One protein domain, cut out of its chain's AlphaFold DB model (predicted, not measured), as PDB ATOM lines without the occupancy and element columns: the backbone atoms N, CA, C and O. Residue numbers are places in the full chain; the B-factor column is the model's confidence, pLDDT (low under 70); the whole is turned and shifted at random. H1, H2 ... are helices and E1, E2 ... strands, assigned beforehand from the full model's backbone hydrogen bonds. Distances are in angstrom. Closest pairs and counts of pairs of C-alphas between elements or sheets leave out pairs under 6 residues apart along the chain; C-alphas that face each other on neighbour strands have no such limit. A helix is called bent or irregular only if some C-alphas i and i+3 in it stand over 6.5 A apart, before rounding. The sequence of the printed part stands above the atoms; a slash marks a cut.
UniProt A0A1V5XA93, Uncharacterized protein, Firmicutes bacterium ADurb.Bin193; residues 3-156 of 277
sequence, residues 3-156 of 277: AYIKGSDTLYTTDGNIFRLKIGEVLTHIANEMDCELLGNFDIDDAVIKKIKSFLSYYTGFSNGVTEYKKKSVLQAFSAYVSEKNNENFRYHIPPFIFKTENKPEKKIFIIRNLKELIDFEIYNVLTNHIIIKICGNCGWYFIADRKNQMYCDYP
ATOM      1  N   ALA A   3     -37.396   1.242  35.743       80.69
ATOM      2  CA  ALA A   3     -36.619   1.807  36.841       80.69
ATOM      3  C   ALA A   3     -37.112   3.213  37.195       80.69
ATOM      4  O   ALA A   3     -37.569   3.954  36.326       80.69
ATOM      5  N   TYR A   4     -37.028   3.608  38.462       80.88
ATOM      6  CA  TYR A   4     -37.268   4.992  38.868       80.88
ATOM      7  C   TYR A   4     -36.502   5.344  40.140       80.88
ATOM      8  O   TYR A   4     -36.318   4.508  41.021       80.88
ATOM      9  N   ILE A   5     -36.084   6.602  40.236       79.06
ATOM     10  CA  ILE A   5     -35.277   7.104  41.351       79.06
ATOM     11  C   ILE A   5     -36.198   7.555  42.486       79.06
ATOM     12  O   ILE A   5     -37.201   8.239  42.260       79.06
ATOM     13  N   LYS A   6     -35.854   7.181  43.719       80.12
ATOM     14  CA  LYS A   6     -36.513   7.611  44.952       80.12
ATOM     15  C   LYS A   6     -35.448   7.906  46.012       80.12
ATOM     16  O   LYS A   6     -35.024   7.018  46.744       80.12
ATOM     17  N   GLY A   7     -35.046   9.171  46.121       81.19
ATOM     18  CA  GLY A   7     -33.961   9.572  47.021       81.19
ATOM     19  C   GLY A   7     -32.612   9.035  46.532       81.19
ATOM     20  O   GLY A   7     -32.267   9.246  45.376       81.19
ATOM     21  N   SER A   8     -31.877   8.337  47.402       81.50
ATOM     22  CA  SER A   8     -30.604   7.663  47.081       81.50
ATOM     23  C   SER A   8     -30.763   6.321  46.361       81.50
ATOM     24  O   SER A   8     -29.763   5.687  46.019       81.50
ATOM     25  N   ASP A   9     -32.004   5.871  46.182       86.19
ATOM     26  CA  ASP A   9     -32.307   4.520  45.738       86.19
ATOM     27  C   ASP A   9     -32.918   4.535  44.337       86.19
ATOM     28  O   ASP A   9     -33.672   5.441  43.969       86.19
ATOM     29  N   THR A  10     -32.660   3.469  43.593       83.94
ATOM     30  CA  THR A  10     -33.372   3.103  42.378       83.94
ATOM     31  C   THR A  10     -34.300   1.930  42.673       83.94
ATOM     32  O   THR A  10     -33.917   0.917  43.258       83.94
ATOM     33  N   LEU A  11     -35.547   2.065  42.237       84.81
ATOM     34  CA  LEU A  11     -36.548   1.015  42.290       84.81
ATOM     35  C   LEU A  11     -36.702   0.410  40.899       84.81
ATOM     36  O   LEU A  11     -37.172   1.086  39.982       84.81
ATOM     37  N   TYR A  12     -36.315  -0.853  40.759       84.19
ATOM     38  CA  TYR A  12     -36.462  -1.641  39.544       84.19
ATOM     39  C   TYR A  12     -37.692  -2.529  39.637       84.19
ATOM     40  O   TYR A  12     -37.962  -3.120  40.677       84.19
ATOM     41  N   THR A  13     -38.434  -2.650  38.544       83.06
ATOM     42  CA  THR A  13     -39.586  -3.545  38.451       83.06
ATOM     43  C   THR A  13     -39.441  -4.466  37.245       83.06
ATOM     44  O   THR A  13     -39.317  -3.982  36.108       83.06
ATOM     45  N   THR A  14     -39.506  -5.772  37.481       79.88
ATOM     46  CA  THR A  14     -39.486  -6.825  36.453       79.88
ATOM     47  C   THR A  14     -40.565  -7.846  36.782       79.88
ATOM     48  O   THR A  14     -40.570  -8.346  37.900       79.88
ATOM     49  N   ASP A  15     -41.469  -8.132  35.847       71.50
ATOM     50  CA  ASP A  15     -42.386  -9.284  35.872       71.50
ATOM     51  C   ASP A  15     -42.951  -9.645  37.264       71.50
ATOM     52  O   ASP A  15     -42.832 -10.766  37.740       71.50
ATOM     53  N   GLY A  16     -43.544  -8.654  37.943       72.00
ATOM     54  CA  GLY A  16     -44.188  -8.815  39.255       72.00
ATOM     55  C   GLY A  16     -43.311  -8.523  40.479       72.00
ATOM     56  O   GLY A  16     -43.851  -8.281  41.554       72.00
ATOM     57  N   ASN A  17     -41.989  -8.442  40.322       80.62
ATOM     58  CA  ASN A  17     -41.041  -8.168  41.404       80.62
ATOM     59  C   ASN A  17     -40.592  -6.704  41.439       80.62
ATOM     60  O   ASN A  17     -40.520  -6.024  40.408       80.62
ATOM     61  N   ILE A  18     -40.266  -6.225  42.642       84.19
ATOM     62  CA  ILE A  18     -39.707  -4.892  42.882       84.19
ATOM     63  C   ILE A  18     -38.377  -5.047  43.613       84.19
ATOM     64  O   ILE A  18     -38.349  -5.498  44.753       84.19
ATOM     65  N   PHE A  19     -37.296  -4.593  42.986       85.06
ATOM     66  CA  PHE A  19     -35.969  -4.539  43.588       85.06
ATOM     67  C   PHE A  19     -35.644  -3.107  43.984       85.06
ATOM     68  O   PHE A  19     -35.828  -2.173  43.200       85.06
ATOM     69  N   ARG A  20     -35.150  -2.927  45.205       88.25
ATOM     70  CA  ARG A  20     -34.696  -1.636  45.718       88.25
ATOM     71  C   ARG A  20     -33.193  -1.694  45.912       88.25
ATOM     72  O   ARG A  20     -32.738  -2.383  46.814       88.25
ATOM     73  N   LEU A  21     -32.465  -0.952  45.090       88.06
ATOM     74  CA  LEU A  21     -31.008  -0.882  45.122       88.06
ATOM     75  C   LEU A  21     -30.571   0.571  45.299       88.06
ATOM     76  O   LEU A  21     -31.266   1.481  44.848       88.06
ATOM     77  N   LYS A  22     -29.427   0.816  45.929       90.50
ATOM     78  CA  LYS A  22     -28.792   2.137  45.907       90.50
ATOM     79  C   LYS A  22     -28.296   2.449  44.496       90.50
ATOM     80  O   LYS A  22     -27.897   1.562  43.745       90.50
ATOM     81  N   ILE A  23     -28.269   3.732  44.140       87.69
ATOM     82  CA  ILE A  23     -27.656   4.164  42.875       87.69
ATOM     83  C   ILE A  23     -26.184   3.724  42.849       87.69
ATOM     84  O   ILE A  23     -25.428   4.015  43.777       87.69
ATOM     85  N   GLY A  24     -25.774   3.056  41.770       88.69
ATOM     86  CA  GLY A  24     -24.438   2.497  41.582       88.69
ATOM     87  C   GLY A  24     -24.266   1.065  42.090       88.69
ATOM     88  O   GLY A  24     -23.207   0.480  41.859       88.69
ATOM     89  N   GLU A  25     -25.270   0.482  42.753       91.50
ATOM     90  CA  GLU A  25     -25.140  -0.828  43.404       91.50
ATOM     91  C   GLU A  25     -24.984  -1.933  42.363       91.50
ATOM     92  O   GLU A  25     -24.093  -2.773  42.488       91.50
ATOM     93  N   VAL A  26     -25.730  -1.836  41.258       91.12
ATOM     94  CA  VAL A  26     -25.584  -2.710  40.088       91.12
ATOM     95  C   VAL A  26     -24.148  -2.697  39.563       91.12
ATOM     96  O   VAL A  26     -23.562  -3.756  39.360       91.12
ATOM     97  N   LEU A  27     -23.541  -1.516  39.391       91.25
ATOM     98  CA  LEU A  27     -22.163  -1.416  38.891       91.25
ATOM     99  C   LEU A  27     -21.172  -2.049  39.860       91.25
ATOM    100  O   LEU A  27     -20.258  -2.749  39.426       91.25
ATOM    101  N   THR A  28     -21.341  -1.814  41.165       92.75
ATOM    102  CA  THR A  28     -20.460  -2.410  42.171       92.75
ATOM    103  C   THR A  28     -20.631  -3.922  42.264       92.75
ATOM    104  O   THR A  28     -19.626  -4.614  42.376       92.75
ATOM    105  N   HIS A  29     -21.853  -4.450  42.144       92.31
ATOM    106  CA  HIS A  29     -22.099  -5.891  42.164       92.31
ATOM    107  C   HIS A  29     -21.496  -6.570  40.933       92.31
ATOM    108  O   HIS A  29     -20.739  -7.521  41.099       92.31
ATOM    109  N   ILE A  30     -21.710  -6.025  39.726       90.44
ATOM    110  CA  ILE A  30     -21.085  -6.561  38.504       90.44
ATOM    111  C   ILE A  30     -19.555  -6.528  38.620       90.44
ATOM    112  O   ILE A  30     -18.881  -7.511  38.331       90.44
ATOM    113  N   ALA A  31     -18.982  -5.404  39.062       91.19
ATOM    114  CA  ALA A  31     -17.531  -5.264  39.169       91.19
ATOM    115  C   ALA A  31     -16.903  -6.172  40.231       91.19
ATOM    116  O   ALA A  31     -15.742  -6.548  40.092       91.19
ATOM    117  N   ASN A  32     -17.635  -6.488  41.294       91.44
ATOM    118  CA  ASN A  32     -17.176  -7.391  42.343       91.44
ATOM    119  C   ASN A  32     -17.541  -8.852  42.064       91.44
ATOM    120  O   ASN A  32     -17.226  -9.691  42.903       91.44
ATOM    121  N   GLU A  33     -18.203  -9.140  40.937       89.56
ATOM    122  CA  GLU A  33     -18.709 -10.477  40.600       89.56
ATOM    123  C   GLU A  33     -19.600 -11.038  41.724       89.56
ATOM    124  O   GLU A  33     -19.508 -12.197  42.115       89.56
ATOM    125  N   MET A  34     -20.439 -10.167  42.294       84.75
ATOM    126  CA  MET A  34     -21.382 -10.509  43.354       84.75
ATOM    127  C   MET A  34     -22.750 -10.851  42.780       84.75
ATOM    128  O   MET A  34     -23.237 -10.174  41.869       84.75
ATOM    129  N   ASP A  35     -23.418 -11.812  43.417       78.38
ATOM    130  CA  ASP A  35     -24.814 -12.100  43.132       78.38
ATOM    131  C   ASP A  35     -25.681 -10.856  43.371       78.38
ATOM    132  O   ASP A  35     -25.559 -10.120  44.357       78.38
ATOM    133  N   CYS A  36     -26.571 -10.601  42.423       73.81
ATOM    134  CA  CYS A  36     -27.586  -9.572  42.518       73.81
ATOM    135  C   CYS A  36     -28.849 -10.139  41.894       73.81
ATOM    136  O   CYS A  36     -28.850 -10.493  40.716       73.81
ATOM    137  N   GLU A  37     -29.930 -10.210  42.665       73.62
ATOM    138  CA  GLU A  37     -31.198 -10.785  42.201       73.62
ATOM    139  C   GLU A  37     -31.723 -10.082  40.937       73.62
ATOM    140  O   GLU A  37     -32.318 -10.713  40.068       73.62
ATOM    141  N   LEU A  38     -31.426  -8.786  40.783       79.75
ATOM    142  CA  LEU A  38     -31.752  -8.019  39.581       79.75
ATOM    143  C   LEU A  38     -30.995  -8.510  38.332       79.75
ATOM    144  O   LEU A  38     -31.512  -8.414  37.217       79.75
ATOM    145  N   LEU A  39     -29.763  -8.991  38.513       77.75
ATOM    146  CA  LEU A  39     -28.870  -9.413  37.434       77.75
ATOM    147  C   LEU A  39     -29.156 -10.826  36.937       77.75
ATOM    148  O   LEU A  39     -28.754 -11.131  35.824       77.75
ATOM    149  N   GLY A  40     -29.890 -11.653  37.690       68.94
ATOM    150  CA  GLY A  40     -30.209 -13.034  37.295       68.94
ATOM    151  C   GLY A  40     -30.948 -13.168  35.954       68.94
ATOM    152  O   GLY A  40     -31.010 -14.254  35.392       68.94
ATOM    153  N   ASN A  41     -31.470 -12.063  35.414       67.44
ATOM    154  CA  ASN A  41     -32.116 -11.997  34.101       67.44
ATOM    155  C   ASN A  41     -31.170 -11.608  32.948       67.44
ATOM    156  O   ASN A  41     -31.615 -11.512  31.804       67.44
ATOM    157  N   PHE A  42     -29.899 -11.315  33.229       76.75
ATOM    158  CA  PHE A  42     -28.934 -10.830  32.248       76.75
ATOM    159  C   PHE A  42     -27.716 -11.744  32.178       76.75
ATOM    160  O   PHE A  42     -27.125 -12.085  33.197       76.75
ATOM    161  N   ASP A  43     -27.304 -12.067  30.956       77.75
ATOM    162  CA  ASP A  43     -26.008 -12.687  30.708       77.75
ATOM    163  C   ASP A  43     -24.918 -11.605  30.757       77.75
ATOM    164  O   ASP A  43     -25.000 -10.599  30.040       77.75
ATOM    165  N   ILE A  44     -23.948 -11.764  31.657       83.50
ATOM    166  CA  ILE A  44     -22.876 -10.793  31.890       83.50
ATOM    167  C   ILE A  44     -21.552 -11.448  31.518       83.50
ATOM    168  O   ILE A  44     -21.018 -12.263  32.266       83.50
ATOM    169  N   ASP A  45     -20.996 -11.036  30.381       82.75
ATOM    170  CA  ASP A  45     -19.691 -11.508  29.930       82.75
ATOM    171  C   ASP A  45     -18.507 -10.768  30.596       82.75
ATOM    172  O   ASP A  45     -18.611  -9.637  31.096       82.75
ATOM    173  N   ASP A  46     -17.329 -11.392  30.537       83.50
ATOM    174  CA  ASP A  46     -16.078 -10.851  31.083       83.50
ATOM    175  C   ASP A  46     -15.674  -9.500  30.471       83.50
ATOM    176  O   ASP A  46     -15.028  -8.667  31.122       83.50
ATOM    177  N   ALA A  47     -16.035  -9.248  29.209       76.44
ATOM    178  CA  ALA A  47     -15.695  -8.002  28.533       76.44
ATOM    179  C   ALA A  47     -16.490  -6.824  29.116       76.44
ATOM    180  O   ALA A  47     -15.942  -5.721  29.258       76.44
ATOM    181  N   VAL A  48     -17.749  -7.046  29.495       79.56
ATOM    182  CA  VAL A  48     -18.587  -6.086  30.221       79.56
ATOM    183  C   VAL A  48     -18.012  -5.825  31.611       79.56
ATOM    184  O   VAL A  48     -17.797  -4.660  31.963       79.56
ATOM    185  N   ILE A  49     -17.671  -6.875  32.365       82.88
ATOM    186  CA  ILE A  49     -17.071  -6.749  33.706       82.88
ATOM    187  C   ILE A  49     -15.788  -5.912  33.638       82.88
ATOM    188  O   ILE A  49     -15.609  -4.963  34.408       82.88
ATOM    189  N   LYS A  50     -14.910  -6.191  32.666       80.56
ATOM    190  CA  LYS A  50     -13.658  -5.449  32.461       80.56
ATOM    191  C   LYS A  50     -13.896  -3.965  32.175       80.56
ATOM    192  O   LYS A  50     -13.190  -3.116  32.724       80.56
ATOM    193  N   LYS A  51     -14.893  -3.632  31.347       78.62
ATOM    194  CA  LYS A  51     -15.264  -2.234  31.057       78.62
ATOM    195  C   LYS A  51     -15.769  -1.514  32.305       78.62
ATOM    196  O   LYS A  51     -15.335  -0.392  32.567       78.62
ATOM    197  N   ILE A  52     -16.620  -2.160  33.100       83.50
ATOM    198  CA  ILE A  52     -17.145  -1.580  34.344       83.50
ATOM    199  C   ILE A  52     -16.019  -1.383  35.364       83.50
ATOM    200  O   ILE A  52     -15.894  -0.291  35.916       83.50
ATOM    201  N   LYS A  53     -15.139  -2.376  35.564       85.00
ATOM    202  CA  LYS A  53     -13.953  -2.242  36.432       85.00
ATOM    203  C   LYS A  53     -13.066  -1.071  35.995       85.00
ATOM    204  O   LYS A  53     -12.635  -0.282  36.834       85.00
ATOM    205  N   SER A  54     -12.842  -0.906  34.689       78.50
ATOM    206  CA  SER A  54     -12.085   0.232  34.149       78.50
ATOM    207  C   SER A  54     -12.756   1.572  34.469       78.50
ATOM    208  O   SER A  54     -12.085   2.498  34.925       78.50
ATOM    209  N   PHE A  55     -14.074   1.675  34.272       82.81
ATOM    210  CA  PHE A  55     -14.842   2.873  34.616       82.81
ATOM    211  C   PHE A  55     -14.768   3.187  36.116       82.81
ATOM    212  O   PHE A  55     -14.459   4.316  36.491       82.81
ATOM    213  N   LEU A  56     -14.995   2.200  36.986       85.44
ATOM    214  CA  LEU A  56     -14.973   2.401  38.435       85.44
ATOM    215  C   LEU A  56     -13.572   2.725  38.953       85.44
ATOM    216  O   LEU A  56     -13.426   3.594  39.809       85.44
ATOM    217  N   SER A  57     -12.524   2.084  38.434       82.94
ATOM    218  CA  SER A  57     -11.133   2.435  38.751       82.94
ATOM    219  C   SER A  57     -10.847   3.903  38.418       82.94
ATOM    220  O   SER A  57     -10.368   4.666  39.259       82.94
ATOM    221  N   TYR A  58     -11.263   4.332  37.226       78.75
ATOM    222  CA  TYR A  58     -11.149   5.720  36.801       78.75
ATOM    223  C   TYR A  58     -11.942   6.680  37.710       78.75
ATOM    224  O   TYR A  58     -11.397   7.663  38.212       78.75
ATOM    225  N   TYR A  59     -13.210   6.365  37.988       79.62
ATOM    226  CA  TYR A  59     -14.108   7.168  38.821       79.62
ATOM    227  C   TYR A  59     -13.635   7.283  40.281       79.62
ATOM    228  O   TYR A  59     -13.657   8.359  40.884       79.62
ATOM    229  N   THR A  60     -13.149   6.182  40.857       77.12
ATOM    230  CA  THR A  60     -12.650   6.137  42.239       77.12
ATOM    231  C   THR A  60     -11.337   6.903  42.394       77.12
ATOM    232  O   THR A  60     -11.227   7.714  43.317       77.12
ATOM    233  N   GLY A  61     -10.376   6.742  41.473       67.62
ATOM    234  CA  GLY A  61      -9.147   7.548  41.454       67.62
ATOM    235  C   GLY A  61      -9.437   9.049  41.360       67.62
ATOM    236  O   GLY A  61      -8.788   9.872  42.002       67.62
ATOM    237  N   PHE A  62     -10.500   9.394  40.643       61.12
ATOM    238  CA  PHE A  62     -10.979  10.751  40.481       61.12
ATOM    239  C   PHE A  62     -11.639  11.334  41.763       61.12
ATOM    240  O   PHE A  62     -11.420  12.496  42.130       61.12
ATOM    241  N   SER A  63     -12.377  10.509  42.514       54.03
ATOM    242  CA  SER A  63     -13.002  10.870  43.801       54.03
ATOM    243  C   SER A  63     -12.010  11.127  44.952       54.03
ATOM    244  O   SER A  63     -12.337  11.880  45.871       54.03
ATOM    245  N   ASN A  64     -10.792  10.573  44.875       49.22
ATOM    246  CA  ASN A  64      -9.795  10.571  45.954       49.22
ATOM    247  C   ASN A  64      -8.728  11.685  45.886       49.22
ATOM    248  O   ASN A  64      -7.820  11.685  46.713       49.22
ATOM    249  N   GLY A  65      -8.811  12.648  44.961       48.72
ATOM    250  CA  GLY A  65      -7.842  13.758  44.952       48.72
ATOM    251  C   GLY A  65      -7.695  14.549  43.661       48.72
ATOM    252  O   GLY A  65      -6.716  15.275  43.511       48.72
ATOM    253  N   VAL A  66      -8.626  14.438  42.714       43.69
ATOM    254  CA  VAL A  66      -8.530  15.204  41.473       43.69
ATOM    255  C   VAL A  66      -9.320  16.517  41.585       43.69
ATOM    256  O   VAL A  66     -10.446  16.542  42.091       43.69
ATOM    257  N   THR A  67      -8.703  17.617  41.133       45.06
ATOM    258  CA  THR A  67      -9.274  18.971  41.129       45.06
ATOM    259  C   THR A  67     -10.639  19.011  40.442       45.06
ATOM    260  O   THR A  67     -10.908  18.275  39.490       45.06
ATOM    261  N   GLU A  68     -11.507  19.908  40.912       45.94
ATOM    262  CA  GLU A  68     -12.874  20.103  40.409       45.94
ATOM    263  C   GLU A  68     -12.937  20.283  38.878       45.94
ATOM    264  O   GLU A  68     -13.847  19.793  38.214       45.94
ATOM    265  N   TYR A  69     -11.882  20.861  38.299       44.22
ATOM    266  CA  TYR A  69     -11.699  21.061  36.863       44.22
ATOM    267  C   TYR A  69     -11.682  19.758  36.040       44.22
ATOM    268  O   TYR A  69     -12.363  19.664  35.020       44.22
ATOM    269  N   LYS A  70     -10.984  18.708  36.495       46.84
ATOM    270  CA  LYS A  70     -10.983  17.414  35.788       46.84
ATOM    271  C   LYS A  70     -12.289  16.621  36.026       46.84
ATOM    272  O   LYS A  70     -12.566  15.702  35.266       46.84
ATOM    273  N   LYS A  71     -13.139  16.985  37.013       51.22
ATOM    274  CA  LYS A  71     -14.488  16.365  37.200       51.22
ATOM    275  C   LYS A  71     -15.317  16.684  35.979       51.22
ATOM    276  O   LYS A  71     -15.943  15.819  35.374       51.22
ATOM    277  N   LYS A  72     -15.265  17.968  35.633       50.25
ATOM    278  CA  LYS A  72     -16.003  18.579  34.548       50.25
ATOM    279  C   LYS A  72     -15.581  17.999  33.204       50.25
ATOM    280  O   LYS A  72     -16.462  17.728  32.406       50.25
ATOM    281  N   SER A  73     -14.295  17.690  32.999       50.34
ATOM    282  CA  SER A  73     -13.816  17.053  31.763       50.34
ATOM    283  C   SER A  73     -14.256  15.594  31.610       50.34
ATOM    284  O   SER A  73     -14.495  15.161  30.493       50.34
ATOM    285  N   VAL A  74     -14.395  14.830  32.701       52.12
ATOM    286  CA  VAL A  74     -14.907  13.442  32.660       52.12
ATOM    287  C   VAL A  74     -16.398  13.411  32.397       52.12
ATOM    288  O   VAL A  74     -16.856  12.667  31.537       52.12
ATOM    289  N   LEU A  75     -17.148  14.246  33.115       51.75
ATOM    290  CA  LEU A  75     -18.565  14.455  32.849       51.75
ATOM    291  C   LEU A  75     -18.777  14.965  31.423       51.75
ATOM    292  O   LEU A  75     -19.686  14.478  30.767       51.75
ATOM    293  N   GLN A  76     -17.915  15.859  30.923       53.16
ATOM    294  CA  GLN A  76     -17.946  16.337  29.539       53.16
ATOM    295  C   GLN A  76     -17.590  15.248  28.529       53.16
ATOM    296  O   GLN A  76     -18.292  15.129  27.538       53.16
ATOM    297  N   ALA A  77     -16.563  14.429  28.771       48.25
ATOM    298  CA  ALA A  77     -16.165  13.335  27.885       48.25
ATOM    299  C   ALA A  77     -17.199  12.202  27.868       48.25
ATOM    300  O   ALA A  77     -17.480  11.641  26.816       48.25
ATOM    301  N   PHE A  78     -17.823  11.898  29.009       52.66
ATOM    302  CA  PHE A  78     -18.933  10.952  29.073       52.66
ATOM    303  C   PHE A  78     -20.202  11.540  28.449       52.66
ATOM    304  O   PHE A  78     -20.862  10.861  27.674       52.66
ATOM    305  N   SER A  79     -20.521  12.815  28.703       47.53
ATOM    306  CA  SER A  79     -21.629  13.486  28.014       47.53
ATOM    307  C   SER A  79     -21.385  13.584  26.510       47.53
ATOM    308  O   SER A  79     -22.331  13.447  25.745       47.53
ATOM    309  N   ALA A  80     -20.124  13.746  26.091       44.09
ATOM    310  CA  ALA A  80     -19.697  13.749  24.700       44.09
ATOM    311  C   ALA A  80     -19.848  12.353  24.085       44.09
ATOM    312  O   ALA A  80     -20.482  12.236  23.048       44.09
ATOM    313  N   TYR A  81     -19.403  11.296  24.771       46.19
ATOM    314  CA  TYR A  81     -19.607   9.894  24.381       46.19
ATOM    315  C   TYR A  81     -21.094   9.530  24.241       46.19
ATOM    316  O   TYR A  81     -21.503   8.888  23.274       46.19
ATOM    317  N   VAL A  82     -21.920   9.981  25.189       46.31
ATOM    318  CA  VAL A  82     -23.382   9.855  25.123       46.31
ATOM    319  C   VAL A  82     -23.946  10.671  23.949       46.31
ATOM    320  O   VAL A  82     -24.901  10.233  23.317       46.31
ATOM    321  N   SER A  83     -23.348  11.821  23.612       42.19
ATOM    322  CA  SER A  83     -23.800  12.696  22.521       42.19
ATOM    323  C   SER A  83     -23.312  12.317  21.117       42.19
ATOM    324  O   SER A  83     -24.043  12.526  20.160       42.19
ATOM    325  N   GLU A  84     -22.132  11.713  20.955       39.47
ATOM    326  CA  GLU A  84     -21.592  11.285  19.654       39.47
ATOM    327  C   GLU A  84     -22.393  10.113  19.072       39.47
ATOM    328  O   GLU A  84     -22.519   9.982  17.857       39.47
ATOM    329  N   LYS A  85     -23.040   9.310  19.927       40.66
ATOM    330  CA  LYS A  85     -24.023   8.300  19.504       40.66
ATOM    331  C   LYS A  85     -25.412   8.860  19.165       40.66
ATOM    332  O   LYS A  85     -26.268   8.093  18.730       40.66
ATOM    333  N   ASN A  86     -25.649  10.169  19.307       37.25
ATOM    334  CA  ASN A  86     -26.938  10.787  18.973       37.25
ATOM    335  C   ASN A  86     -27.134  11.088  17.478       37.25
ATOM    336  O   ASN A  86     -28.222  11.530  17.118       37.25
ATOM    337  N   ASN A  87     -26.153  10.835  16.604       38.56
ATOM    338  CA  ASN A  87     -26.342  11.050  15.161       38.56
ATOM    339  C   ASN A  87     -26.998   9.878  14.420       38.56
ATOM    340  O   ASN A  87     -27.466  10.066  13.304       38.56
ATOM    341  N   GLU A  88     -27.163   8.721  15.066       33.38
ATOM    342  CA  GLU A  88     -28.078   7.676  14.603       33.38
ATOM    343  C   GLU A  88     -28.836   7.091  15.802       33.38
ATOM    344  O   GLU A  88     -28.381   6.178  16.484       33.38
ATOM    345  N   ASN A  89     -30.023   7.635  16.079       35.00
ATOM    346  CA  ASN A  89     -31.078   6.957  16.837       35.00
ATOM    347  C   ASN A  89     -30.737   6.386  18.233       35.00
ATOM    348  O   ASN A  89     -31.467   5.517  18.711       35.00
ATOM    349  N   PHE A  90     -29.814   6.974  19.003       37.09
ATOM    350  CA  PHE A  90     -30.071   7.103  20.446       37.09
ATOM    351  C   PHE A  90     -31.133   8.192  20.654       37.09
ATOM    352  O   PHE A  90     -30.930   9.222  21.290       37.09
ATOM    353  N   ARG A  91     -32.352   7.933  20.152       31.94
ATOM    354  CA  ARG A  91     -33.528   8.437  20.856       31.94
ATOM    355  C   ARG A  91     -33.304   8.016  22.302       31.94
ATOM    356  O   ARG A  91     -32.961   6.858  22.548       31.94
ATOM    357  N   TYR A  92     -33.531   8.912  23.252       40.62
ATOM    358  CA  TYR A  92     -33.986   8.486  24.563       40.62
ATOM    359  C   TYR A  92     -35.198   7.576  24.312       40.62
ATOM    360  O   TYR A  92     -36.333   8.025  24.265       40.62
ATOM    361  N   HIS A  93     -34.968   6.283  24.090       40.00
ATOM    362  CA  HIS A  93     -35.967   5.242  24.242       40.00
ATOM    363  C   HIS A  93     -36.197   4.950  25.718       40.00
ATOM    364  O   HIS A  93     -36.984   4.076  26.070       40.00
ATOM    365  N   ILE A  94     -35.579   5.770  26.560       43.16
ATOM    366  CA  ILE A  94     -36.051   6.059  27.878       43.16
ATOM    367  C   ILE A  94     -36.491   7.525  27.966       43.16
ATOM    368  O   ILE A  94     -35.825   8.324  28.626       43.16
ATOM    369  N   PRO A  95     -37.587   7.935  27.301       41.12
ATOM    370  CA  PRO A  95     -38.250   9.136  27.768       41.12
ATOM    371  C   PRO A  95     -38.676   8.819  29.209       41.12
ATOM    372  O   PRO A  95     -39.340   7.794  29.413       41.12
ATOM    373  N   PRO A  96     -38.281   9.604  30.230       44.41
ATOM    374  CA  PRO A  96     -38.945   9.464  31.504       44.41
ATOM    375  C   PRO A  96     -40.427   9.669  31.212       44.41
ATOM    376  O   PRO A  96     -40.812  10.732  30.726       44.41
ATOM    377  N   PHE A  97     -41.264   8.662  31.450       40.81
ATOM    378  CA  PHE A  97     -42.692   8.941  31.511       40.81
ATOM    379  C   PHE A  97     -42.859   9.867  32.710       40.81
ATOM    380  O   PHE A  97     -42.703   9.428  33.848       40.81
ATOM    381  N   ILE A  98     -43.041  11.162  32.442       43.38
ATOM    382  CA  ILE A  98     -43.293  12.176  33.458       43.38
ATOM    383  C   ILE A  98     -44.772  12.056  33.791       43.38
ATOM    384  O   ILE A  98     -45.631  12.555  33.067       43.38
ATOM    385  N   PHE A  99     -45.077  11.370  34.887       41.03
ATOM    386  CA  PHE A  99     -46.418  11.425  35.446       41.03
ATOM    387  C   PHE A  99     -46.521  12.697  36.287       41.03
ATOM    388  O   PHE A  99     -45.948  12.774  37.378       41.03
ATOM    389  N   LYS A 100     -47.246  13.695  35.775       38.94
ATOM    390  CA  LYS A 100     -47.828  14.746  36.612       38.94
ATOM    391  C   LYS A 100     -49.094  14.169  37.231       38.94
ATOM    392  O   LYS A 100     -50.023  13.807  36.521       38.94
ATOM    393  N   THR A 101     -49.110  14.044  38.550       45.41
ATOM    394  CA  THR A 101     -50.341  13.766  39.299       45.41
ATOM    395  C   THR A 101     -50.625  14.999  40.134       45.41
ATOM    396  O   THR A 101     -49.686  15.538  40.717       45.41
ATOM    397  N   GLU A 102     -51.879  15.449  40.166       43.69
ATOM    398  CA  GLU A 102     -52.291  16.807  40.566       43.69
ATOM    399  C   GLU A 102     -51.876  17.270  41.974       43.69
ATOM    400  O   GLU A 102     -52.116  18.418  42.300       43.69
ATOM    401  N   ASN A 103     -51.193  16.460  42.791       52.09
ATOM    402  CA  ASN A 103     -50.650  16.873  44.092       52.09
ATOM    403  C   ASN A 103     -49.359  16.123  44.515       52.09
ATOM    404  O   ASN A 103     -49.080  15.994  45.708       52.09
ATOM    405  N   LYS A 104     -48.556  15.576  43.582       49.66
ATOM    406  CA  LYS A 104     -47.275  14.895  43.902       49.66
ATOM    407  C   LYS A 104     -46.160  15.269  42.917       49.66
ATOM    408  O   LYS A 104     -46.459  15.535  41.755       49.66
ATOM    409  N   PRO A 105     -44.882  15.271  43.358       51.38
ATOM    410  CA  PRO A 105     -43.751  15.615  42.499       51.38
ATOM    411  C   PRO A 105     -43.674  14.711  41.263       51.38
ATOM    412  O   PRO A 105     -44.029  13.532  41.319       51.38
ATOM    413  N   GLU A 106     -43.180  15.280  40.160       54.25
ATOM    414  CA  GLU A 106     -42.984  14.589  38.885       54.25
ATOM    415  C   GLU A 106     -42.162  13.308  39.069       54.25
ATOM    416  O   GLU A 106     -40.990  13.340  39.455       54.25
ATOM    417  N   LYS A 107     -42.770  12.156  38.775       59.25
ATOM    418  CA  LYS A 107     -42.087  10.861  38.844       59.25
ATOM    419  C   LYS A 107     -41.557  10.501  37.462       59.25
ATOM    420  O   LYS A 107     -42.346  10.321  36.542       59.25
ATOM    421  N   LYS A 108     -40.231  10.379  37.325       66.88
ATOM    422  CA  LYS A 108     -39.549   9.946  36.094       66.88
ATOM    423  C   LYS A 108     -39.420   8.422  36.072       66.88
ATOM    424  O   LYS A 108     -38.749   7.862  36.940       66.88
ATOM    425  N   ILE A 109     -40.052   7.758  35.102       69.44
ATOM    426  CA  ILE A 109     -39.962   6.298  34.927       69.44
ATOM    427  C   ILE A 109     -39.144   5.955  33.689       69.44
ATOM    428  O   ILE A 109     -39.471   6.386  32.588       69.44
ATOM    429  N   PHE A 110     -38.130   5.122  33.887       74.88
ATOM    430  CA  PHE A 110     -37.195   4.655  32.883       74.88
ATOM    431  C   PHE A 110     -37.560   3.235  32.426       74.88
ATOM    432  O   PHE A 110     -37.866   2.386  33.257       74.88
ATOM    433  N   ILE A 111     -37.551   2.952  31.124       77.06
ATOM    434  CA  ILE A 111     -37.747   1.609  30.564       77.06
ATOM    435  C   ILE A 111     -36.375   1.058  30.202       77.06
ATOM    436  O   ILE A 111     -35.678   1.659  29.401       77.06
ATOM    437  N   ILE A 112     -36.016  -0.084  30.774       80.50
ATOM    438  CA  ILE A 112     -34.740  -0.756  30.537       80.50
ATOM    439  C   ILE A 112     -35.023  -2.071  29.810       80.50
ATOM    440  O   ILE A 112     -35.770  -2.922  30.316       80.50
ATOM    441  N   ARG A 113     -34.455  -2.217  28.612       79.31
ATOM    442  CA  ARG A 113     -34.718  -3.338  27.695       79.31
ATOM    443  C   ARG A 113     -33.626  -4.396  27.698       79.31
ATOM    444  O   ARG A 113     -33.908  -5.547  27.398       79.31
ATOM    445  N   ASN A 114     -32.394  -4.014  28.005       77.75
ATOM    446  CA  ASN A 114     -31.232  -4.895  27.962       77.75
ATOM    447  C   ASN A 114     -30.174  -4.458  28.990       77.75
ATOM    448  O   ASN A 114     -30.273  -3.381  29.583       77.75
ATOM    449  N   LEU A 115     -29.152  -5.298  29.174       81.00
ATOM    450  CA  LEU A 115     -28.055  -5.059  30.114       81.00
ATOM    451  C   LEU A 115     -27.305  -3.753  29.814       81.00
ATOM    452  O   LEU A 115     -26.939  -3.020  30.729       81.00
ATOM    453  N   LYS A 116     -27.111  -3.422  28.532       79.88
ATOM    454  CA  LYS A 116     -26.422  -2.190  28.139       79.88
ATOM    455  C   LYS A 116     -27.179  -0.950  28.626       79.88
ATOM    456  O   LYS A 116     -26.569  -0.068  29.216       79.88
ATOM    457  N   GLU A 117     -28.495  -0.899  28.422       78.12
ATOM    458  CA  GLU A 117     -29.340   0.200  28.906       78.12
ATOM    459  C   GLU A 117     -29.339   0.303  30.439       78.12
ATOM    460  O   GLU A 117     -29.362   1.412  30.970       78.12
ATOM    461  N   LEU A 118     -29.272  -0.829  31.153       83.56
ATOM    462  CA  LEU A 118     -29.138  -0.841  32.612       83.56
ATOM    463  C   LEU A 118     -27.821  -0.195  33.059       83.56
ATOM    464  O   LEU A 118     -27.822   0.663  33.942       83.56
ATOM    465  N   ILE A 119     -26.709  -0.596  32.440       82.81
ATOM    466  CA  ILE A 119     -25.374  -0.080  32.755       82.81
ATOM    467  C   ILE A 119     -25.290   1.415  32.433       82.81
ATOM    468  O   ILE A 119     -24.829   2.190  33.268       82.81
ATOM    469  N   ASP A 120     -25.767   1.835  31.259       76.06
ATOM    470  CA  ASP A 120     -25.768   3.245  30.855       76.06
ATOM    471  C   ASP A 120     -26.602   4.099  31.826       76.06
ATOM    472  O   ASP A 120     -26.173   5.181  32.237       76.06
ATOM    473  N   PHE A 121     -27.772   3.592  32.237       81.50
ATOM    474  CA  PHE A 121     -28.628   4.234  33.234       81.50
ATOM    475  C   PHE A 121     -27.912   4.393  34.582       81.50
ATOM    476  O   PHE A 121     -27.948   5.467  35.185       81.50
ATOM    477  N   GLU A 122     -27.236   3.351  35.059       86.31
ATOM    478  CA  GLU A 122     -26.508   3.395  36.327       86.31
ATOM    479  C   GLU A 122     -25.308   4.341  36.285       86.31
ATOM    480  O   GLU A 122     -25.137   5.162  37.187       86.31
ATOM    481  N   ILE A 123     -24.513   4.304  35.213       81.62
ATOM    482  CA  ILE A 123     -23.377   5.217  35.045       81.62
ATOM    483  C   ILE A 123     -23.863   6.669  35.053       81.62
ATOM    484  O   ILE A 123     -23.301   7.504  35.766       81.62
ATOM    485  N   TYR A 124     -24.932   6.974  34.312       77.31
ATOM    486  CA  TYR A 124     -25.524   8.309  34.302       77.31
ATOM    487  C   TYR A 124     -25.920   8.766  35.711       77.31
ATOM    488  O   TYR A 124     -25.603   9.889  36.115       77.31
ATOM    489  N   ASN A 125     -26.576   7.901  36.487       80.81
ATOM    490  CA  ASN A 125     -27.036   8.260  37.826       80.81
ATOM    491  C   ASN A 125     -25.899   8.376  38.840       80.81
ATOM    492  O   ASN A 125     -25.943   9.276  39.678       80.81
ATOM    493  N   VAL A 126     -24.857   7.547  38.746       83.25
ATOM    494  CA  VAL A 126     -23.648   7.690  39.569       83.25
ATOM    495  C   VAL A 126     -22.990   9.050  39.337       83.25
ATOM    496  O   VAL A 126     -22.642   9.737  40.299       83.25
ATOM    497  N   LEU A 127     -22.870   9.464  38.070       74.56
ATOM    498  CA  LEU A 127     -22.240  10.728  37.692       74.56
ATOM    499  C   LEU A 127     -23.070  11.951  38.106       74.56
ATOM    500  O   LEU A 127     -22.514  12.923  38.620       74.56
ATOM    501  N   THR A 128     -24.385  11.909  37.890       71.31
ATOM    502  CA  THR A 128     -25.287  13.052  38.122       71.31
ATOM    503  C   THR A 128     -25.679  13.230  39.584       71.31
ATOM    504  O   THR A 128     -25.822  14.364  40.031       71.31
ATOM    505  N   ASN A 129     -25.798  12.141  40.349       75.12
ATOM    506  CA  ASN A 129     -26.136  12.190  41.777       75.12
ATOM    507  C   ASN A 129     -24.895  12.213  42.684       75.12
ATOM    508  O   ASN A 129     -25.021  12.106  43.901       75.12
ATOM    509  N   HIS A 130     -23.695  12.355  42.107       77.12
ATOM    510  CA  HIS A 130     -22.422  12.450  42.830       77.12
ATOM    511  C   HIS A 130     -22.190  11.312  43.836       77.12
ATOM    512  O   HIS A 130     -21.691  11.528  44.945       77.12
ATOM    513  N   ILE A 131     -22.543  10.087  43.443       87.06
ATOM    514  CA  ILE A 131     -22.429   8.913  44.308       87.06
ATOM    515  C   ILE A 131     -20.960   8.650  44.641       87.06
ATOM    516  O   ILE A 131     -20.105   8.595  43.757       87.06
ATOM    517  N   ILE A 132     -20.643   8.467  45.923       87.94
ATOM    518  CA  ILE A 132     -19.271   8.214  46.369       87.94
ATOM    519  C   ILE A 132     -19.007   6.712  46.286       87.94
ATOM    520  O   ILE A 132     -19.363   5.967  47.192       87.94
ATOM    521  N   ILE A 133     -18.357   6.263  45.217       90.12
ATOM    522  CA  ILE A 133     -17.881   4.880  45.105       90.12
ATOM    523  C   ILE A 133     -16.418   4.833  45.540       90.12
ATOM    524  O   ILE A 133     -15.641   5.735  45.223       90.12
ATOM    525  N   LYS A 134     -16.037   3.791  46.281       89.94
ATOM    526  CA  LYS A 134     -14.676   3.582  46.792       89.94
ATOM    527  C   LYS A 134     -14.260   2.123  46.725       89.94
ATOM    528  O   LYS A 134     -15.102   1.241  46.646       89.94
ATOM    529  N   ILE A 135     -12.956   1.889  46.838       90.06
ATOM    530  CA  ILE A 135     -12.369   0.563  47.040       90.06
ATOM    531  C   ILE A 135     -12.229   0.321  48.547       90.06
ATOM    532  O   ILE A 135     -11.702   1.170  49.271       90.06
ATOM    533  N   CYS A 136     -12.725  -0.812  49.041       89.81
ATOM    534  CA  CYS A 136     -12.650  -1.163  50.454       89.81
ATOM    535  C   CYS A 136     -11.206  -1.460  50.874       89.81
ATOM    536  O   CYS A 136     -10.574  -2.364  50.335       89.81
ATOM    537  N   GLY A 137     -10.726  -0.794  51.928       84.44
ATOM    538  CA  GLY A 137      -9.378  -1.015  52.468       84.44
ATOM    539  C   GLY A 137      -9.151  -2.367  53.160       84.44
ATOM    540  O   GLY A 137      -8.068  -2.584  53.690       84.44
ATOM    541  N   ASN A 138     -10.159  -3.248  53.215       86.31
ATOM    542  CA  ASN A 138     -10.046  -4.592  53.796       86.31
ATOM    543  C   ASN A 138     -10.195  -5.703  52.746       86.31
ATOM    544  O   ASN A 138      -9.378  -6.611  52.718       86.31
ATOM    545  N   CYS A 139     -11.232  -5.659  51.897       86.94
ATOM    546  CA  CYS A 139     -11.482  -6.706  50.892       86.94
ATOM    547  C   CYS A 139     -11.147  -6.304  49.448       86.94
ATOM    548  O   CYS A 139     -11.195  -7.158  48.574       86.94
ATOM    549  N   GLY A 140     -10.838  -5.032  49.171       88.38
ATOM    550  CA  GLY A 140     -10.525  -4.566  47.815       88.38
ATOM    551  C   GLY A 140     -11.732  -4.417  46.880       88.38
ATOM    552  O   GLY A 140     -11.557  -4.032  45.730       88.38
ATOM    553  N   TRP A 141     -12.950  -4.678  47.351       92.81
ATOM    554  CA  TRP A 141     -14.169  -4.531  46.552       92.81
ATOM    555  C   TRP A 141     -14.617  -3.079  46.408       92.81
ATOM    556  O   TRP A 141     -14.420  -2.258  47.312       92.81
ATOM    557  N   TYR A 142     -15.284  -2.781  45.294       93.88
ATOM    558  CA  TYR A 142     -15.972  -1.513  45.090       93.88
ATOM    559  C   TYR A 142     -17.233  -1.444  45.957       93.88
ATOM    560  O   TYR A 142     -18.012  -2.392  46.019       93.88
ATOM    561  N   PHE A 143     -17.465  -0.321  46.629       93.81
ATOM    562  CA  PHE A 143     -18.663  -0.115  47.440       93.81
ATOM    563  C   PHE A 143     -19.124   1.339  47.404       93.81
ATOM    564  O   PHE A 143     -18.323   2.259  47.211       93.81
ATOM    565  N   ILE A 144     -20.421   1.537  47.632       92.88
ATOM    566  CA  ILE A 144     -21.023   2.859  47.797       92.88
ATOM    567  C   ILE A 144     -20.801   3.320  49.239       92.88
ATOM    568  O   ILE A 144     -21.234   2.670  50.192       92.88
ATOM    569  N   ALA A 145     -20.110   4.440  49.405       91.12
ATOM    570  CA  ALA A 145     -19.845   5.061  50.689       91.12
ATOM    571  C   ALA A 145     -20.900   6.125  51.008       91.12
ATOM    572  O   ALA A 145     -21.141   7.028  50.210       91.12
ATOM    573  N   ASP A 146     -21.444   6.095  52.225       89.31
ATOM    574  CA  ASP A 146     -22.371   7.132  52.690       89.31
ATOM    575  C   ASP A 146     -21.615   8.419  53.082       89.31
ATOM    576  O   ASP A 146     -22.190   9.503  53.177       89.31
ATOM    577  N   ARG A 147     -20.300   8.316  53.345       86.81
ATOM    578  CA  ARG A 147     -19.451   9.431  53.791       86.81
ATOM    579  C   ARG A 147     -18.080   9.425  53.125       86.81
ATOM    580  O   ARG A 147     -17.462   8.380  52.925       86.81
ATOM    581  N   LYS A 148     -17.523  10.622  52.910       85.44
ATOM    582  CA  LYS A 148     -16.172  10.815  52.350       85.44
ATOM    583  C   LYS A 148     -15.056  10.163  53.170       85.44
ATOM    584  O   LYS A 148     -14.027   9.837  52.598       85.44
ATOM    585  N   ASN A 149     -15.221   9.958  54.472       84.25
ATOM    586  CA  ASN A 149     -14.214   9.329  55.334       84.25
ATOM    587  C   ASN A 149     -14.430   7.819  55.536       84.25
ATOM    588  O   ASN A 149     -13.625   7.174  56.202       84.25
ATOM    589  N   GLN A 150     -15.482   7.236  54.958       88.44
ATOM    590  CA  GLN A 150     -15.705   5.798  55.041       88.44
ATOM    591  C   GLN A 150     -14.630   5.057  54.231       88.44
ATOM    592  O   GLN A 150     -14.393   5.381  53.063       88.44
ATOM    593  N   MET A 151     -13.968   4.087  54.870       87.62
ATOM    594  CA  MET A 151     -12.870   3.290  54.294       87.62
ATOM    595  C   MET A 151     -13.250   1.825  54.038       87.62
ATOM    596  O   MET A 151     -12.585   1.131  53.269       87.62
ATOM    597  N   TYR A 152     -14.311   1.345  54.688       90.75
ATOM    598  CA  TYR A 152     -14.702  -0.059  54.683       90.75
ATOM    599  C   TYR A 152     -16.154  -0.234  54.222       90.75
ATOM    600  O   TYR A 152     -17.012   0.599  54.537       90.75
ATOM    601  N   CYS A 153     -16.406  -1.314  53.480       91.69
ATOM    602  CA  CYS A 153     -17.738  -1.708  53.030       91.69
ATOM    603  C   CYS A 153     -18.530  -2.414  54.143       91.69
ATOM    604  O   CYS A 153     -17.955  -2.902  55.122       91.69
ATOM    605  N   ASP A 154     -19.843  -2.507  53.934       90.56
ATOM    606  CA  ASP A 154     -20.780  -3.211  54.819       90.56
ATOM    607  C   ASP A 154     -21.247  -4.556  54.260       90.56
ATOM    608  O   ASP A 154     -22.135  -5.173  54.839       90.56
ATOM    609  N   TYR A 155     -20.657  -5.028  53.157       88.12
ATOM    610  CA  TYR A 155     -21.001  -6.338  52.614       88.12
ATOM    611  C   TYR A 155     -20.806  -7.428  53.683       88.12
ATOM    612  O   TYR A 155     -19.732  -7.470  54.307       88.12
ATOM    613  N   PRO A 156     -21.822  -8.277  53.922       79.19
ATOM    614  CA  PRO A 156     -21.708  -9.382  54.859       79.19
ATOM    615  C   PRO A 156     -20.718 -10.411  54.307       79.19
ATOM    616  O   PRO A 156     -20.763 -10.765  53.131       79.19
TER     617      PRO A 156
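This is residues 3 to 156 of the 277 residues of an uncharacterized protein of Firmicutes bacterium ADurb.Bin193 (UniProt A0A1V5XA93). Helix H4 lies in the middle, with a strongly twisted five-strand sheet on one side of it and H1, H2 and the small hairpin E6-E7 grouped on the other. The hairpin E4-E5 reaches out at the sheet's far end, and the long helix H3 lies outside H2 and H4, its last residues, 83 to 87, standing free. The printed part has 154 residues with four named helices and seven named strands, in the order E1 E2 E3 H1 H2 H3 E4 E5 H4 E6 E7. The large sheet runs E3 E2 E1 E5 E4, antiparallel throughout, and the class is mixed. The whole is compact, with a radius of gyration of the C-alphas of 16.2 A, and spans 46 by 37 by 36 A.

Start at E1, residues 3 to 6, which forms a hairpin with E2, residues 9 to 14; N 4 and O 11 are 2.9 A apart, within hydrogen-bond range. E3, residues 17 to 22, makes the next hairpin with E2, with N 12 and O 19 at 2.8 A, and E1 E2 E3 form a meander, each strand the antiparallel neighbour of the one before. H1, residues 25 to 31, touches H2, residues 46 to 63, at a steep tilt of 63 degrees, closest at the C-alphas of Ala 31 and Lys 53, 5.4 A; H2 does so with residues 49 to 53 alone. H3, residues 68 to 87, is close to H2 but not clearly touching, closest at the C-alphas of Phe 62 and Lys 71, 7.4 A. E5, residues 104 to 111, is staggered: it pairs with E4, residues 97 to 101, as a hairpin, N 97 and O 109 at 3.1 A, and with E1, N 3 and O 110 at 2.8 A. H4, residues 115 to 128, is on this sheet at a height of 9.0 A. With residues 119 to 123 alone H4 touches H1, closest at the C-alphas of Leu 27 and Glu 122, 7.0 A. E6, residues 133 to 135, and E7, residues 142 to 144, form a hairpin, N 134 and O 143 at 2.9 A; the closest C-alphas of H1 and E7, Thr 28 and Tyr 142, are 5.4 A apart. Every O i to N i+4 pair is within range in H1, H2 and H4, and 13 of 16 in H3.

Find C-alpha 3, where E1 begins, at (-36.619, 1.807, 36.841). H2 runs 25.4 A, H3 30.0 A from (-12.874, 20.103, 40.409), E5 21.1 A and H4 20.0 A. H3 is irregular, but only just: C-alphas 84 and 87 are 6.54 A apart. E7 ends at C-alpha 144, (-21.023, 2.859, 47.797).

The two C-alphas farthest apart, those of Glu 102 and Asn 138, are 49.2 A apart. The printed part has no cut, and the link from H1 to H2, 14 residues, is long. Mean pLDDT of the printed part is 71.8; look for values under 70 at residues 40 to 41 and 61 to 109.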